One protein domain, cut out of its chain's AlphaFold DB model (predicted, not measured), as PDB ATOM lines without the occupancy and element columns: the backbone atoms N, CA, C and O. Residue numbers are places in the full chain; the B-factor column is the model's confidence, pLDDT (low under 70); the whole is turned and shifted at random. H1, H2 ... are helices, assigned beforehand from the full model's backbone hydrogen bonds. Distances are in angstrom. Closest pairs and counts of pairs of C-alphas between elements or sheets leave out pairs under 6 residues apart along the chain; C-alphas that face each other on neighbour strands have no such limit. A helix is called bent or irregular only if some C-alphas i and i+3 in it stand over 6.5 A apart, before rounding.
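Overview. This is residues 274 to 375 of the 382 residues of the protein "ATP-dependent helicase" of Bacteroides heparinolyticus (UniProt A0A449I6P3). The two longest helices, H6 and H5, form a helical hairpin shaped as a narrow V, joined at one end and spreading apart toward the other, with the short helix H3 in its open end, alongside H5. H1 packs on H5 by its last residues, 283 to 286, and its first residue makes one end of the long axis; H4 is at the other end, and the small H2 lies off to one side. The printed part has 102 residues with six named helices, H1 to H6 in order along the chain, and no named strand: it is all helix. It is only just loose, close to compact, with a radius of gyration of the C-alphas of 15.8 A, and elongated, spanning 51 by 31 by 26 A.

Arrangement. H6, residues 351 to 373, touches H5, residues 328 to 349, with its residues 353 to 358 alone; the closest C-alphas are those of Arg 346 and Phe 354, 4.8 A apart. They form a helical hairpin, running opposite ways at a shallow tilt of 33 degrees, only just short of steep. H5 is the hub, touching three helices. With its residues 328 to 336 alone it touches H3, residues 303 to 310, opposite ways at a shallow tilt of 8 degrees; the closest C-alphas are those of Arg 306 and Ala 332, 4.8 A apart. H3 and H6 only just touch, with 3 pairs of C-alphas within 8 A, the closest those of Arg 304 and Thr 365 at 6.1 A; they run the same way at a steep tilt of 39 degrees. H1, residues 274 to 286, touches H5 with residues 283 to 286 alone, opposite ways at a shallow tilt of 18 degrees; the closest C-alphas, of Ile 286 and Gln 340, are 6.7 A apart. H1 and H6 are apart. H2, residues 290 to 293, is close to H1 but not clearly touching, the closest C-alphas, of Thr 284 and Glu 292, being 7.2 A apart. H4, residues 314 to 317, is close to H5 but not clearly touching, the closest C-alphas, of Glu 317 and Val 328, being 6.1 A apart. In H1, H5 and H6 every O i to N i+4 pair is within hydrogen-bond range; in H3 1 of 4 is, beside 3 of 5 O i to N i+3 pairs, and H2 and H4 are too short for an O i to N i+4 pair.

Along the chain. H6 is 32.7 A from first to last C-alpha and ends at C-alpha 373, (188.501, 234.470, 109.867). H5 is 31.5 A long and begins at C-alpha 328, (187.609, 210.451, 106.515). H1, 18.5 A long, begins at C-alpha 274, (166.198, 220.589, 140.545). H3, 10.2 A long, is irregular: C-alphas 305 and 308 are 7.6 A apart. H2 and H4 have four residues each.

Size, cuts and confidence. The two C-alphas farthest apart, those of Glu 274 and Ala 315, are 51.4 A apart. The printed part has no cut and no long link. Residues 370 to 375, of which 370 to 373 belong to H6, stand free. The mean pLDDT of the printed part is 85.1; residues 320 to 326 are under 70.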
ATOM      1  N   GLU A 274     165.591 219.479 141.293       90.12
ATOM      2  CA  GLU A 274     166.198 220.589 140.545       90.12
ATOM      3  C   GLU A 274     167.537 220.181 139.918       90.12
ATOM      4  O   GLU A 274     167.780 220.427 138.733       90.12
ATOM      5  N   LEU A 275     168.402 219.516 140.686       84.81
ATOM      6  CA  LEU A 275     169.701 219.048 140.221       84.81
ATOM      7  C   LEU A 275     169.561 217.924 139.193       84.81
ATOM      8  O   LEU A 275     170.326 217.884 138.228       84.81
ATOM      9  N   ALA A 276     168.578 217.038 139.365       86.94
ATOM     10  CA  ALA A 276     168.271 215.993 138.396       86.94
ATOM     11  C   ALA A 276     167.841 216.589 137.045       86.94
ATOM     12  O   ALA A 276     168.328 216.150 135.999       86.94
ATOM     13  N   GLN A 277     166.993 217.625 137.062       90.06
ATOM     14  CA  GLN A 277     166.599 218.329 135.843       90.06
ATOM     15  C   GLN A 277     167.796 219.029 135.191       90.06
ATOM     16  O   GLN A 277     168.039 218.844 134.001       90.06
ATOM     17  N   LEU A 278     168.601 219.756 135.974       89.50
ATOM     18  CA  LEU A 278     169.795 220.439 135.470       89.50
ATOM     19  C   LEU A 278     170.799 219.462 134.840       89.50
ATOM     20  O   LEU A 278     171.393 219.759 133.800       89.50
ATOM     21  N   PHE A 279     170.994 218.296 135.460       87.81
ATOM     22  CA  PHE A 279     171.841 217.239 134.921       87.81
ATOM     23  C   PHE A 279     171.283 216.701 133.600       87.81
ATOM     24  O   PHE A 279     172.039 216.572 132.636       87.81
ATOM     25  N   SER A 280     169.972 216.448 133.532       87.94
ATOM     26  CA  SER A 280     169.302 216.001 132.307       87.94
ATOM     27  C   SER A 280     169.486 217.008 131.172       87.94
ATOM     28  O   SER A 280     169.963 216.636 130.104       87.94
ATOM     29  N   ASP A 281     169.201 218.288 131.419       89.69
ATOM     30  CA  ASP A 281     169.326 219.353 130.419       89.69
ATOM     31  C   ASP A 281     170.775 219.481 129.923       89.69
ATOM     32  O   ASP A 281     171.047 219.571 128.721       89.69
ATOM     33  N   THR A 282     171.734 219.415 130.850       90.56
ATOM     34  CA  THR A 282     173.168 219.443 130.532       90.56
ATOM     35  C   THR A 282     173.569 218.244 129.670       90.56
ATOM     36  O   THR A 282     174.320 218.395 128.703       90.56
ATOM     37  N   MET A 283     173.053 217.054 129.983       89.56
ATOM     38  CA  MET A 283     173.332 215.836 129.229       89.56
ATOM     39  C   MET A 283     172.748 215.899 127.814       89.56
ATOM     40  O   MET A 283     173.442 215.543 126.862       89.56
ATOM     41  N   THR A 284     171.537 216.435 127.648       90.44
ATOM     42  CA  THR A 284     170.919 216.650 126.332       90.44
ATOM     43  C   THR A 284     171.731 217.637 125.477       90.44
ATOM     44  O   THR A 284     171.862 217.435 124.272       90.44
ATOM     45  N   ILE A 285     172.370 218.654 126.068       91.94
ATOM     46  CA  ILE A 285     173.252 219.583 125.330       91.94
ATOM     47  C   ILE A 285     174.569 218.908 124.911       91.94
ATOM     48  O   ILE A 285     175.071 219.129 123.806       91.94
ATOM     49  N   ILE A 286     175.171 218.102 125.790       91.38
ATOM     50  CA  ILE A 286     176.481 217.477 125.545       91.38
ATOM     51  C   ILE A 286     176.366 216.282 124.600       91.38
ATOM     52  O   ILE A 286     177.239 216.078 123.748       91.38
ATOM     53  N   ALA A 287     175.336 215.465 124.802       90.12
ATOM     54  CA  ALA A 287     175.218 214.117 124.275       90.12
ATOM     55  C   ALA A 287     173.748 213.698 124.052       90.12
ATOM     56  O   ALA A 287     173.307 212.708 124.640       90.12
ATOM     57  N   PRO A 288     172.994 214.388 123.175       89.56
ATOM     58  CA  PRO A 288     171.593 214.061 122.937       89.56
ATOM     59  C   PRO A 288     171.428 212.708 122.241       89.56
ATOM     60  O   PRO A 288     172.225 212.308 121.381       89.56
ATOM     61  N   THR A 289     170.331 212.035 122.558       87.38
ATOM     62  CA  THR A 289     169.822 210.868 121.834       87.38
ATOM     63  C   THR A 289     169.270 211.260 120.461       87.38
ATOM     64  O   THR A 289     168.957 212.419 120.193       87.38
ATOM     65  N   GLU A 290     169.098 210.284 119.564       85.44
ATOM     66  CA  GLU A 290     168.535 210.541 118.229       85.44
ATOM     67  C   GLU A 290     167.121 211.142 118.282       85.44
ATOM     68  O   GLU A 290     166.765 211.948 117.427       85.44
ATOM     69  N   ALA A 291     166.328 210.799 119.303       86.31
ATOM     70  CA  ALA A 291     165.003 211.379 119.504       86.31
ATOM     71  C   ALA A 291     165.076 212.854 119.936       86.31
ATOM     72  O   ALA A 291     164.270 213.661 119.476       86.31
ATOM     73  N   GLU A 292     166.038 213.216 120.785       86.06
ATOM     74  CA  GLU A 292     166.237 214.595 121.255       86.06
ATOM     75  C   GLU A 292     166.818 215.495 120.160       86.06
ATOM     76  O   GLU A 292     166.386 216.637 120.011       86.06
ATOM     77  N   LYS A 293     167.713 214.964 119.313       85.44
ATOM     78  CA  LYS A 293     168.247 215.678 118.137       85.44
ATOM     79  C   LYS A 293     167.163 216.115 117.148       85.44
ATOM     80  O   LYS A 293     167.380 217.048 116.382       85.44
ATOM     81  N   LEU A 294     166.016 215.431 117.129       85.75
ATOM     82  CA  LEU A 294     164.863 215.803 116.302       85.75
ATOM     83  C   LEU A 294     164.027 216.930 116.923       85.75
ATOM     84  O   LEU A 294     163.246 217.560 116.213       85.75
ATOM     85  N   GLN A 295     164.158 217.162 118.230       84.06
ATOM     86  CA  GLN A 295     163.361 218.137 118.979       84.06
ATOM     87  C   GLN A 295     164.070 219.485 119.112       84.06
ATOM     88  O   GLN A 295     163.414 220.523 119.055       84.06
ATOM     89  N   THR A 296     165.395 219.480 119.271       80.75
ATOM     90  CA  THR A 296     166.199 220.697 119.425       80.75
ATOM     91  C   THR A 296     167.524 220.602 118.671       80.75
ATOM     92  O   THR A 296     168.133 219.536 118.575       80.75
ATOM     93  N   ASP A 297     167.985 221.739 118.147       84.88
ATOM     94  CA  ASP A 297     169.304 221.874 117.515       84.88
ATOM     95  C   ASP A 297     170.358 222.483 118.466       84.88
ATOM     96  O   ASP A 297     171.504 222.716 118.078       84.88
ATOM     97  N   GLU A 298     169.986 222.724 119.729       85.81
ATOM     98  CA  GLU A 298     170.833 223.338 120.758       85.81
ATOM     99  C   GLU A 298     171.708 222.302 121.481       85.81
ATOM    100  O   GLU A 298     171.573 222.049 122.675       85.81
ATOM    101  N   TRP A 299     172.630 221.685 120.744       90.19
ATOM    102  CA  TRP A 299     173.574 220.709 121.292       90.19
ATOM    103  C   TRP A 299     174.978 220.851 120.692       90.19
ATOM    104  O   TRP A 299     175.192 221.453 119.633       90.19
ATOM    105  N   LEU A 300     175.977 220.300 121.381       90.12
ATOM    106  CA  LEU A 300     177.375 220.366 120.967       90.12
ATOM    107  C   LEU A 300     177.635 219.461 119.758       90.12
ATOM    108  O   LEU A 300     177.718 218.245 119.869       90.12
ATOM    109  N   LYS A 301     177.855 220.063 118.586       88.75
ATOM    110  CA  LYS A 301     178.106 219.329 117.327       88.75
ATOM    111  C   LYS A 301     179.563 218.907 117.110       88.75
ATOM    112  O   LYS A 301     179.868 218.249 116.114       88.75
ATOM    113  N   TYR A 302     180.464 219.306 118.012       89.88
ATOM    114  CA  TYR A 302     181.889 218.946 117.997       89.88
ATOM    115  C   TYR A 302     182.603 219.255 116.661       89.88
ATOM    116  O   TYR A 302     183.540 218.560 116.272       89.88
ATOM    117  N   PHE A 303     182.197 220.328 115.961       87.50
ATOM    118  CA  PHE A 303     182.692 220.675 114.618       87.50
ATOM    119  C   PHE A 303     184.212 220.805 114.522       87.50
ATOM    120  O   PHE A 303     184.789 220.449 113.497       87.50
ATOM    121  N   ARG A 304     184.877 221.235 115.601       86.12
ATOM    122  CA  ARG A 304     186.343 221.299 115.656       86.12
ATOM    123  C   ARG A 304     187.005 219.975 115.281       86.12
ATOM    124  O   ARG A 304     188.021 219.975 114.587       86.12
ATOM    125  N   TYR A 305     186.420 218.873 115.734       86.50
ATOM    126  CA  TYR A 305     186.917 217.515 115.529       86.50
ATOM    127  C   TYR A 305     186.420 216.900 114.215       86.50
ATOM    128  O   TYR A 305     186.951 215.891 113.765       86.50
ATOM    129  N   ARG A 306     185.437 217.544 113.574       87.62
ATOM    130  CA  ARG A 306     184.837 217.138 112.298       87.62
ATOM    131  C   ARG A 306     185.320 217.965 111.107       87.62
ATOM    132  O   ARG A 306     184.838 217.775 110.000       87.62
ATOM    133  N   ALA A 307     186.293 218.855 111.306       84.75
ATOM    134  CA  ALA A 307     186.803 219.740 110.256       84.75
ATOM    135  C   ALA A 307     187.271 218.982 108.998       84.75
ATOM    136  O   ALA A 307     187.118 219.476 107.886       84.75
ATOM    137  N   ILE A 308     187.791 217.762 109.169       84.50
ATOM    138  CA  ILE A 308     188.268 216.915 108.068       84.50
ATOM    139  C   ILE A 308     187.146 216.376 107.163       84.50
ATOM    140  O   ILE A 308     187.436 215.971 106.046       84.50
ATOM    141  N   GLU A 309     185.878 216.401 107.600       83.62
ATOM    142  CA  GLU A 309     184.717 216.020 106.766       83.62
ATOM    143  C   GLU A 309     184.484 216.997 105.606       83.62
ATOM    144  O   GLU A 309     183.775 216.682 104.656       83.62
ATOM    145  N   TYR A 310     185.067 218.195 105.690       83.44
ATOM    146  CA  TYR A 310     184.814 219.299 104.768       83.44
ATOM    147  C   TYR A 310     185.978 219.552 103.802       83.44
ATOM    148  O   TYR A 310     186.068 220.627 103.206       83.44
ATOM    149  N   PHE A 311     186.893 218.590 103.635       83.06
ATOM    150  CA  PHE A 311     187.930 218.708 102.615       83.06
ATOM    151  C   PHE A 311     187.308 218.708 101.216       83.06
ATOM    152  O   PHE A 311     186.606 217.785 100.825       83.06
ATOM    153  N   THR A 312     187.598 219.748 100.437       78.88
ATOM    154  CA  THR A 312     187.163 219.847  99.037       78.88
ATOM    155  C   THR A 312     188.096 219.108  98.078       78.88
ATOM    156  O   THR A 312     187.668 218.691  97.004       78.88
ATOM    157  N   ASP A 313     189.368 218.937  98.457       80.38
ATOM    158  CA  ASP A 313     190.388 218.238  97.672       80.38
ATOM    159  C   ASP A 313     190.526 216.762  98.115       80.38
ATOM    160  O   ASP A 313     190.999 216.499  99.232       80.38
ATOM    161  N   PRO A 314     190.224 215.785  97.233       78.25
ATOM    162  CA  PRO A 314     190.378 214.355  97.510       78.25
ATOM    163  C   PRO A 314     191.805 213.932  97.896       78.25
ATOM    164  O   PRO A 314     192.004 212.901  98.545       78.25
ATOM    165  N   ALA A 315     192.833 214.695  97.509       77.44
ATOM    166  CA  ALA A 315     194.211 214.412  97.904       77.44
ATOM    167  C   ALA A 315     194.449 214.645  99.405       77.44
ATOM    168  O   ALA A 315     195.283 213.964 100.008       77.44
ATOM    169  N   ASN A 316     193.720 215.579 100.024       74.69
ATOM    170  CA  ASN A 316     193.798 215.833 101.462       74.69
ATOM    171  C   ASN A 316     192.978 214.823 102.262       74.69
ATOM    172  O   ASN A 316     193.422 214.415 103.336       74.69
ATOM    173  N   GLU A 317     191.874 214.324 101.705       74.19
ATOM    174  CA  GLU A 317     191.127 213.217 102.303       74.19
ATOM    175  C   GLU A 317     191.986 211.953 102.430       74.19
ATOM    176  O   GLU A 317     192.093 211.374 103.509       74.19
ATOM    177  N   ARG A 318     192.693 211.568 101.357       73.75
ATOM    178  CA  ARG A 318     193.568 210.379 101.349       73.75
ATOM    179  C   ARG A 318     194.678 210.413 102.400       73.75
ATOM    180  O   ARG A 318     195.175 209.359 102.778       73.75
ATOM    181  N   LYS A 319     195.088 211.598 102.863       73.88
ATOM    182  CA  LYS A 319     196.109 211.751 103.915       73.88
ATOM    183  C   LYS A 319     195.561 211.503 105.325       73.88
ATOM    184  O   LYS A 319     196.365 211.297 106.229       73.88
ATOM    185  N   HIS A 320     194.239 211.536 105.500       69.69
ATOM    186  CA  HIS A 320     193.548 211.453 106.791       69.69
ATOM    187  C   HIS A 320     192.582 210.258 106.866       69.69
ATOM    188  O   HIS A 320     191.709 210.214 107.733       69.69
ATOM    189  N   THR A 321     192.717 209.280 105.965       69.56
ATOM    190  CA  THR A 321     191.977 208.018 106.047       69.56
ATOM    191  C   THR A 321     192.474 207.176 107.220       69.56
ATOM    192  O   THR A 321     193.663 207.142 107.545       69.56
ATOM    193  N   GLY A 322     191.546 206.493 107.889       61.66
ATOM    194  CA  GLY A 322     191.874 205.626 109.017       61.66
ATOM    195  C   GLY A 322     192.518 204.314 108.564       61.66
ATOM    196  O   GLY A 322     192.365 203.884 107.419       61.66
ATOM    197  N   ARG A 323     193.196 203.612 109.484       58.28
ATOM    198  CA  ARG A 323     193.658 202.233 109.231       58.28
ATOM    199  C   ARG A 323     192.462 201.335 108.871       58.28
ATOM    200  O   ARG A 323     191.488 201.293 109.628       58.28
ATOM    201  N   GLY A 324     192.601 200.609 107.756       54.19
ATOM    202  CA  GLY A 324     191.631 199.650 107.215       54.19
ATOM    203  C   GLY A 324     190.387 200.325 106.644       54.19
ATOM    204  O   GLY A 324     189.485 200.609 107.410       54.19
ATOM    205  N   ASN A 325     190.359 200.589 105.331       58.03
ATOM    206  CA  ASN A 325     189.229 201.064 104.500       58.03
ATOM    207  C   ASN A 325     188.230 202.098 105.085       58.03
ATOM    208  O   ASN A 325     187.156 202.287 104.519       58.03
ATOM    209  N   ARG A 326     188.557 202.772 106.194       65.12
ATOM    210  CA  ARG A 326     187.705 203.748 106.876       65.12
ATOM    211  C   ARG A 326     187.855 205.103 106.213       65.12
ATOM    212  O   ARG A 326     188.969 205.626 106.099       65.12
ATOM    213  N   GLY A 327     186.725 205.662 105.794       75.75
ATOM    214  CA  GLY A 327     186.680 206.980 105.185       75.75
ATOM    215  C   GLY A 327     186.997 208.076 106.198       75.75
ATOM    216  O   GLY A 327     186.898 207.886 107.410       75.75
ATOM    217  N   VAL A 328     187.342 209.257 105.694       78.31
ATOM    218  CA  VAL A 328     187.609 210.451 106.515       78.31
ATOM    219  C   VAL A 328     186.396 210.819 107.377       78.31
ATOM    220  O   VAL A 328     186.548 211.173 108.544       78.31
ATOM    221  N   ASN A 329     185.187 210.627 106.840       79.94
ATOM    222  CA  ASN A 329     183.932 210.828 107.565       79.94
ATOM    223  C   ASN A 329     183.776 209.894 108.771       79.94
ATOM    224  O   ASN A 329     183.269 210.316 109.809       79.94
ATOM    225  N   ASP A 330     184.221 208.641 108.665       80.12
ATOM    226  CA  ASP A 330     184.137 207.690 109.778       80.12
ATOM    227  C   ASP A 330     185.110 208.084 110.891       80.12
ATOM    228  O   ASP A 330     184.757 208.055 112.069       80.12
ATOM    229  N   VAL A 331     186.320 208.515 110.515       81.25
ATOM    230  CA  VAL A 331     187.347 208.991 111.452       81.25
ATOM    231  C   VAL A 331     186.875 210.246 112.189       81.25
ATOM    232  O   VAL A 331     186.993 210.321 113.411       81.25
ATOM    233  N   ALA A 332     186.302 211.209 111.468       85.19
ATOM    234  CA  ALA A 332     185.786 212.450 112.036       85.19
ATOM    235  C   ALA A 332     184.637 212.223 113.024       85.19
ATOM    236  O   ALA A 332     184.665 212.732 114.148       85.19
ATOM    237  N   LYS A 333     183.649 211.407 112.634       84.81
ATOM    238  CA  LYS A 333     182.535 211.025 113.509       84.81
ATOM    239  C   LYS A 333     183.030 210.288 114.743       84.81
ATOM    240  O   LYS A 333     182.578 210.581 115.846       84.81
ATOM    241  N   GLN A 334     183.981 209.371 114.580       85.62
ATOM    242  CA  GLN A 334     184.564 208.640 115.701       85.62
ATOM    243  C   GLN A 334     185.283 209.583 116.672       85.62
ATOM    244  O   GLN A 334     185.087 209.467 117.879       85.62
ATOM    245  N   LEU A 335     186.057 210.549 116.169       86.06
ATOM    246  CA  LEU A 335     186.732 211.534 117.011       86.06
ATOM    247  C   LEU A 335     185.733 212.417 117.771       86.06
ATOM    248  O   LEU A 335     185.913 212.654 118.964       86.06
ATOM    249  N   ALA A 336     184.659 212.858 117.109       88.69
ATOM    250  CA  ALA A 336     183.583 213.606 117.756       88.69
ATOM    251  C   ALA A 336     182.911 212.794 118.876       88.69
ATOM    252  O   ALA A 336     182.746 213.305 119.981       88.69
ATOM    253  N   ILE A 337     182.603 211.517 118.623       88.50
ATOM    254  CA  ILE A 337     182.025 210.603 119.620       88.50
ATOM    255  C   ILE A 337     182.979 210.402 120.803       88.50
ATOM    256  O   ILE A 337     182.542 210.426 121.951       88.50
ATOM    257  N   ILE A 338     184.283 210.239 120.556       89.31
ATOM    258  CA  ILE A 338     185.282 210.116 121.628       89.31
ATOM    259  C   ILE A 338     185.270 211.371 122.504       89.31
ATOM    260  O   ILE A 338     185.177 211.261 123.723       89.31
ATOM    261  N   MET A 339     185.313 212.561 121.898       89.44
ATOM    262  CA  MET A 339     185.309 213.827 122.639       89.44
ATOM    263  C   MET A 339     184.020 214.022 123.442       89.44
ATOM    264  O   MET A 339     184.081 214.463 124.589       89.44
ATOM    265  N   GLN A 340     182.877 213.625 122.881       91.62
ATOM    266  CA  GLN A 340     181.591 213.603 123.576       91.62
ATOM    267  C   GLN A 340     181.630 212.684 124.806       91.62
ATOM    268  O   GLN A 340     181.316 213.122 125.909       91.62
ATOM    269  N   ILE A 341     182.073 211.431 124.647       89.62
ATOM    270  CA  ILE A 341     182.177 210.463 125.752       89.62
ATOM    271  C   ILE A 341     183.126 210.975 126.839       89.62
ATOM    272  O   ILE A 341     182.823 210.862 128.026       89.62
ATOM    273  N   LEU A 342     184.272 211.543 126.456       89.25
ATOM    274  CA  LEU A 342     185.235 212.094 127.408       89.25
ATOM    275  C   LEU A 342     184.641 213.258 128.206       89.25
ATOM    276  O   LEU A 342     184.894 213.360 129.404       89.25
ATOM    277  N   LEU A 343     183.844 214.116 127.568       90.12
ATOM    278  CA  LEU A 343     183.204 215.241 128.240       90.12
ATOM    279  C   LEU A 343     182.135 214.769 129.244       90.12
ATOM    280  O   LEU A 343     182.110 215.272 130.366       90.12
ATOM    281  N   VAL A 344     181.343 213.749 128.891       90.31
ATOM    282  CA  VAL A 344     180.371 213.099 129.797       90.31
ATOM    283  C   VAL A 344     181.071 212.443 130.986       90.31
ATOM    284  O   VAL A 344     180.725 212.708 132.131       90.31
ATOM    285  N   LYS A 345     182.125 211.653 130.748       87.81
ATOM    286  CA  LYS A 345     182.893 211.017 131.833       87.81
ATOM    287  C   LYS A 345     183.473 212.035 132.813       87.81
ATOM    288  O   LYS A 345     183.577 211.767 134.006       87.81
ATOM    289  N   ARG A 346     183.876 213.208 132.317       86.94
ATOM    290  CA  ARG A 346     184.395 214.284 133.166       86.94
ATOM    291  C   ARG A 346     183.294 214.969 133.969       86.94
ATOM    292  O   ARG A 346     183.566 215.318 135.113       86.94
ATOM    293  N   LEU A 347     182.085 215.106 133.413       88.12
ATOM    294  CA  LEU A 347     180.900 215.559 134.151       88.12
ATOM    295  C   LEU A 347     180.596 214.633 135.337       88.12
ATOM    296  O   LEU A 347     180.385 215.120 136.440       88.12
ATOM    297  N   GLU A 348     180.639 213.316 135.122       81.50
ATOM    298  CA  GLU A 348     180.369 212.315 136.167       81.50
ATOM    299  C   GLU A 348     181.487 212.215 137.217       81.50
ATOM    300  O   GLU A 348     181.232 211.882 138.371       81.50
ATOM    301  N   SER A 349     182.734 212.490 136.823       79.00
ATOM    302  CA  SER A 349     183.909 212.336 137.690       79.00
ATOM    303  C   SER A 349     184.134 213.528 138.626       79.00
ATOM    304  O   SER A 349     184.361 213.345 139.822       79.00
ATOM    305  N   SER A 350     184.116 214.759 138.103       83.38
ATOM    306  CA  SER A 350     184.390 215.957 138.903       83.38
ATOM    307  C   SER A 350     183.956 217.234 138.192       83.38
ATOM    308  O   SER A 350     184.360 217.502 137.057       83.38
ATOM    309  N   PHE A 351     183.236 218.106 138.903       82.75
ATOM    310  CA  PHE A 351     182.839 219.422 138.393       82.75
ATOM    311  C   PHE A 351     184.030 220.284 137.959       82.75
ATOM    312  O   PHE A 351     183.945 221.006 136.962       82.75
ATOM    313  N   THR A 352     185.161 220.197 138.664       84.69
ATOM    314  CA  THR A 352     186.378 220.939 138.306       84.69
ATOM    315  C   THR A 352     186.956 220.421 136.990       84.69
ATOM    316  O   THR A 352     187.251 221.215 136.094       84.69
ATOM    317  N   ALA A 353     187.048 219.095 136.836       83.81
ATOM    318  CA  ALA A 353     187.542 218.465 135.613       83.81
ATOM    319  C   ALA A 353     186.634 218.772 134.412       83.81
ATOM    320  O   ALA A 353     187.117 219.091 133.323       83.81
ATOM    321  N   PHE A 354     185.319 218.732 134.628       90.19
ATOM    322  CA  PHE A 354     184.321 219.087 133.628       90.19
ATOM    323  C   PHE A 354     184.441 220.550 133.184       90.19
ATOM    324  O   PHE A 354     184.551 220.831 131.989       90.19
ATOM    325  N   THR A 355     184.518 221.478 134.142       90.38
ATOM    326  CA  THR A 355     184.673 222.915 133.869       90.38
ATOM    327  C   THR A 355     185.932 223.190 133.050       90.38
ATOM    328  O   THR A 355     185.881 223.897 132.039       90.38
ATOM    329  N   GLN A 356     187.063 222.588 133.428       91.69
ATOM    330  CA  GLN A 356     188.320 222.763 132.702       91.69
ATOM    331  C   GLN A 356     188.237 222.221 131.268       91.69
ATOM    332  O   GLN A 356     188.761 222.832 130.332       91.69
ATOM    333  N   SER A 357     187.542 221.100 131.066       91.31
ATOM    334  CA  SER A 357     187.304 220.543 129.736       91.31
ATOM    335  C   SER A 357     186.427 221.424 128.859       91.31
ATOM    336  O   SER A 357     186.753 221.599 127.684       91.31
ATOM    337  N   LEU A 358     185.382 222.044 129.412       91.56
ATOM    338  CA  LEU A 358     184.571 223.018 128.681       91.56
ATOM    339  C   LEU A 358     185.382 224.254 128.281       91.56
ATOM    340  O   LEU A 358     185.298 224.698 127.135       91.56
ATOM    341  N   LEU A 359     186.216 224.784 129.182       93.19
ATOM    342  CA  LEU A 359     187.105 225.910 128.873       93.19
ATOM    343  C   LEU A 359     188.093 225.563 127.754       93.19
ATOM    344  O   LEU A 359     188.309 226.364 126.841       93.19
ATOM    345  N   ASN A 360     188.657 224.355 127.784       90.56
ATOM    346  CA  ASN A 360     189.533 223.864 126.726       90.56
ATOM    347  C   ASN A 360     188.794 223.741 125.388       90.56
ATOM    348  O   ASN A 360     189.289 224.244 124.379       90.56
ATOM    349  N   LEU A 361     187.599 223.140 125.378       90.69
ATOM    350  CA  LEU A 361     186.764 223.023 124.180       90.69
ATOM    351  C   LEU A 361     186.431 224.401 123.592       90.69
ATOM    352  O   LEU A 361     186.566 224.605 122.381       90.69
ATOM    353  N   ARG A 362     186.057 225.364 124.445       92.56
ATOM    354  CA  ARG A 362     185.788 226.750 124.043       92.56
ATOM    355  C   ARG A 362     187.016 227.376 123.391       92.56
ATOM    356  O   ARG A 362     186.928 227.838 122.260       92.56
ATOM    357  N   ARG A 363     188.180 227.289 124.042       92.56
ATOM    358  CA  ARG A 363     189.455 227.802 123.516       92.56
ATOM    359  C   ARG A 363     189.815 227.189 122.159       92.56
ATOM    360  O   ARG A 363     190.233 227.903 121.252       92.56
ATOM    361  N   TYR A 364     189.661 225.876 121.991       89.75
ATOM    362  CA  TYR A 364     189.956 225.217 120.712       89.75
ATOM    363  C   TYR A 364     188.998 225.635 119.597       89.75
ATOM    364  O   TYR A 364     189.414 225.738 118.441       89.75
ATOM    365  N   THR A 365     187.739 225.894 119.945       90.31
ATOM    366  CA  THR A 365     186.723 226.373 119.006       90.31
ATOM    367  C   THR A 365     186.987 227.826 118.616       90.31
ATOM    368  O   THR A 365     187.031 228.127 117.429       90.31
ATOM    369  N   GLU A 366     187.279 228.705 119.578       92.38
ATOM    370  CA  GLU A 366     187.687 230.097 119.335       92.38
ATOM    371  C   GLU A 366     188.935 230.176 118.442       92.38
ATOM    372  O   GLU A 366     188.987 230.978 117.515       92.38
ATOM    373  N   ASN A 367     189.929 229.312 118.669       90.62
ATOM    374  CA  ASN A 367     191.115 229.243 117.814       90.62
ATOM    375  C   ASN A 367     190.768 228.837 116.376       90.62
ATOM    376  O   ASN A 367     191.335 229.393 115.439       90.62
ATOM    377  N   MET A 368     189.838 227.897 116.192       89.75
ATOM    378  CA  MET A 368     189.369 227.511 114.860       89.75
ATOM    379  C   MET A 368     188.574 228.631 114.181       89.75
ATOM    380  O   MET A 368     188.725 228.819 112.980       89.75
ATOM    381  N   ILE A 369     187.775 229.395 114.930       90.81
ATOM    382  CA  ILE A 369     187.061 230.566 114.403       90.81
ATOM    383  C   ILE A 369     188.064 231.626 113.939       90.81
ATOM    384  O   ILE A 369     187.984 232.073 112.805       90.81
ATOM    385  N   LYS A 370     189.081 231.948 114.748       93.12
ATOM    386  CA  LYS A 370     190.149 232.880 114.341       93.12
ATOM    387  C   LYS A 370     190.905 232.398 113.104       93.12
ATOM    388  O   LYS A 370     191.291 233.191 112.258       93.12
ATOM    389  N   MET A 371     191.159 231.097 113.005       91.12
ATOM    390  CA  MET A 371     191.750 230.473 111.817       91.12
ATOM    391  C   MET A 371     190.854 230.660 110.584       91.12
ATOM    392  O   MET A 371     191.324 231.093 109.535       91.12
ATOM    393  N   TRP A 372     189.553 230.406 110.738       89.31
ATOM    394  CA  TRP A 372     188.548 230.612 109.697       89.31
ATOM    395  C   TRP A 372     188.471 232.070 109.234       89.31
ATOM    396  O   TRP A 372     188.466 232.326 108.038       89.31
ATOM    397  N   GLU A 373     188.481 233.029 110.162       93.44
ATOM    398  CA  GLU A 373     188.501 234.470 109.867       93.44
ATOM    399  C   GLU A 373     189.761 234.914 109.105       93.44
ATOM    400  O   GLU A 373     189.738 235.937 108.428       93.44
ATOM    401  N   ASN A 374     190.850 234.144 109.192       92.94
ATOM    402  CA  ASN A 374     192.094 234.357 108.446       92.94
ATOM    403  C   ASN A 374     192.189 233.475 107.182       92.94
ATOM    404  O   ASN A 374     193.292 233.212 106.695       92.94
ATOM    405  N   ASP A 375     191.059 232.957 106.687       89.19
ATOM    406  CA  ASP A 375     190.952 232.089 105.504       89.19
ATOM    407  C   ASP A 375     191.873 230.847 105.538       89.19
ATOM    408  O   ASP A 375     192.249 230.298 104.503       89.19
TER     409      ASP A 375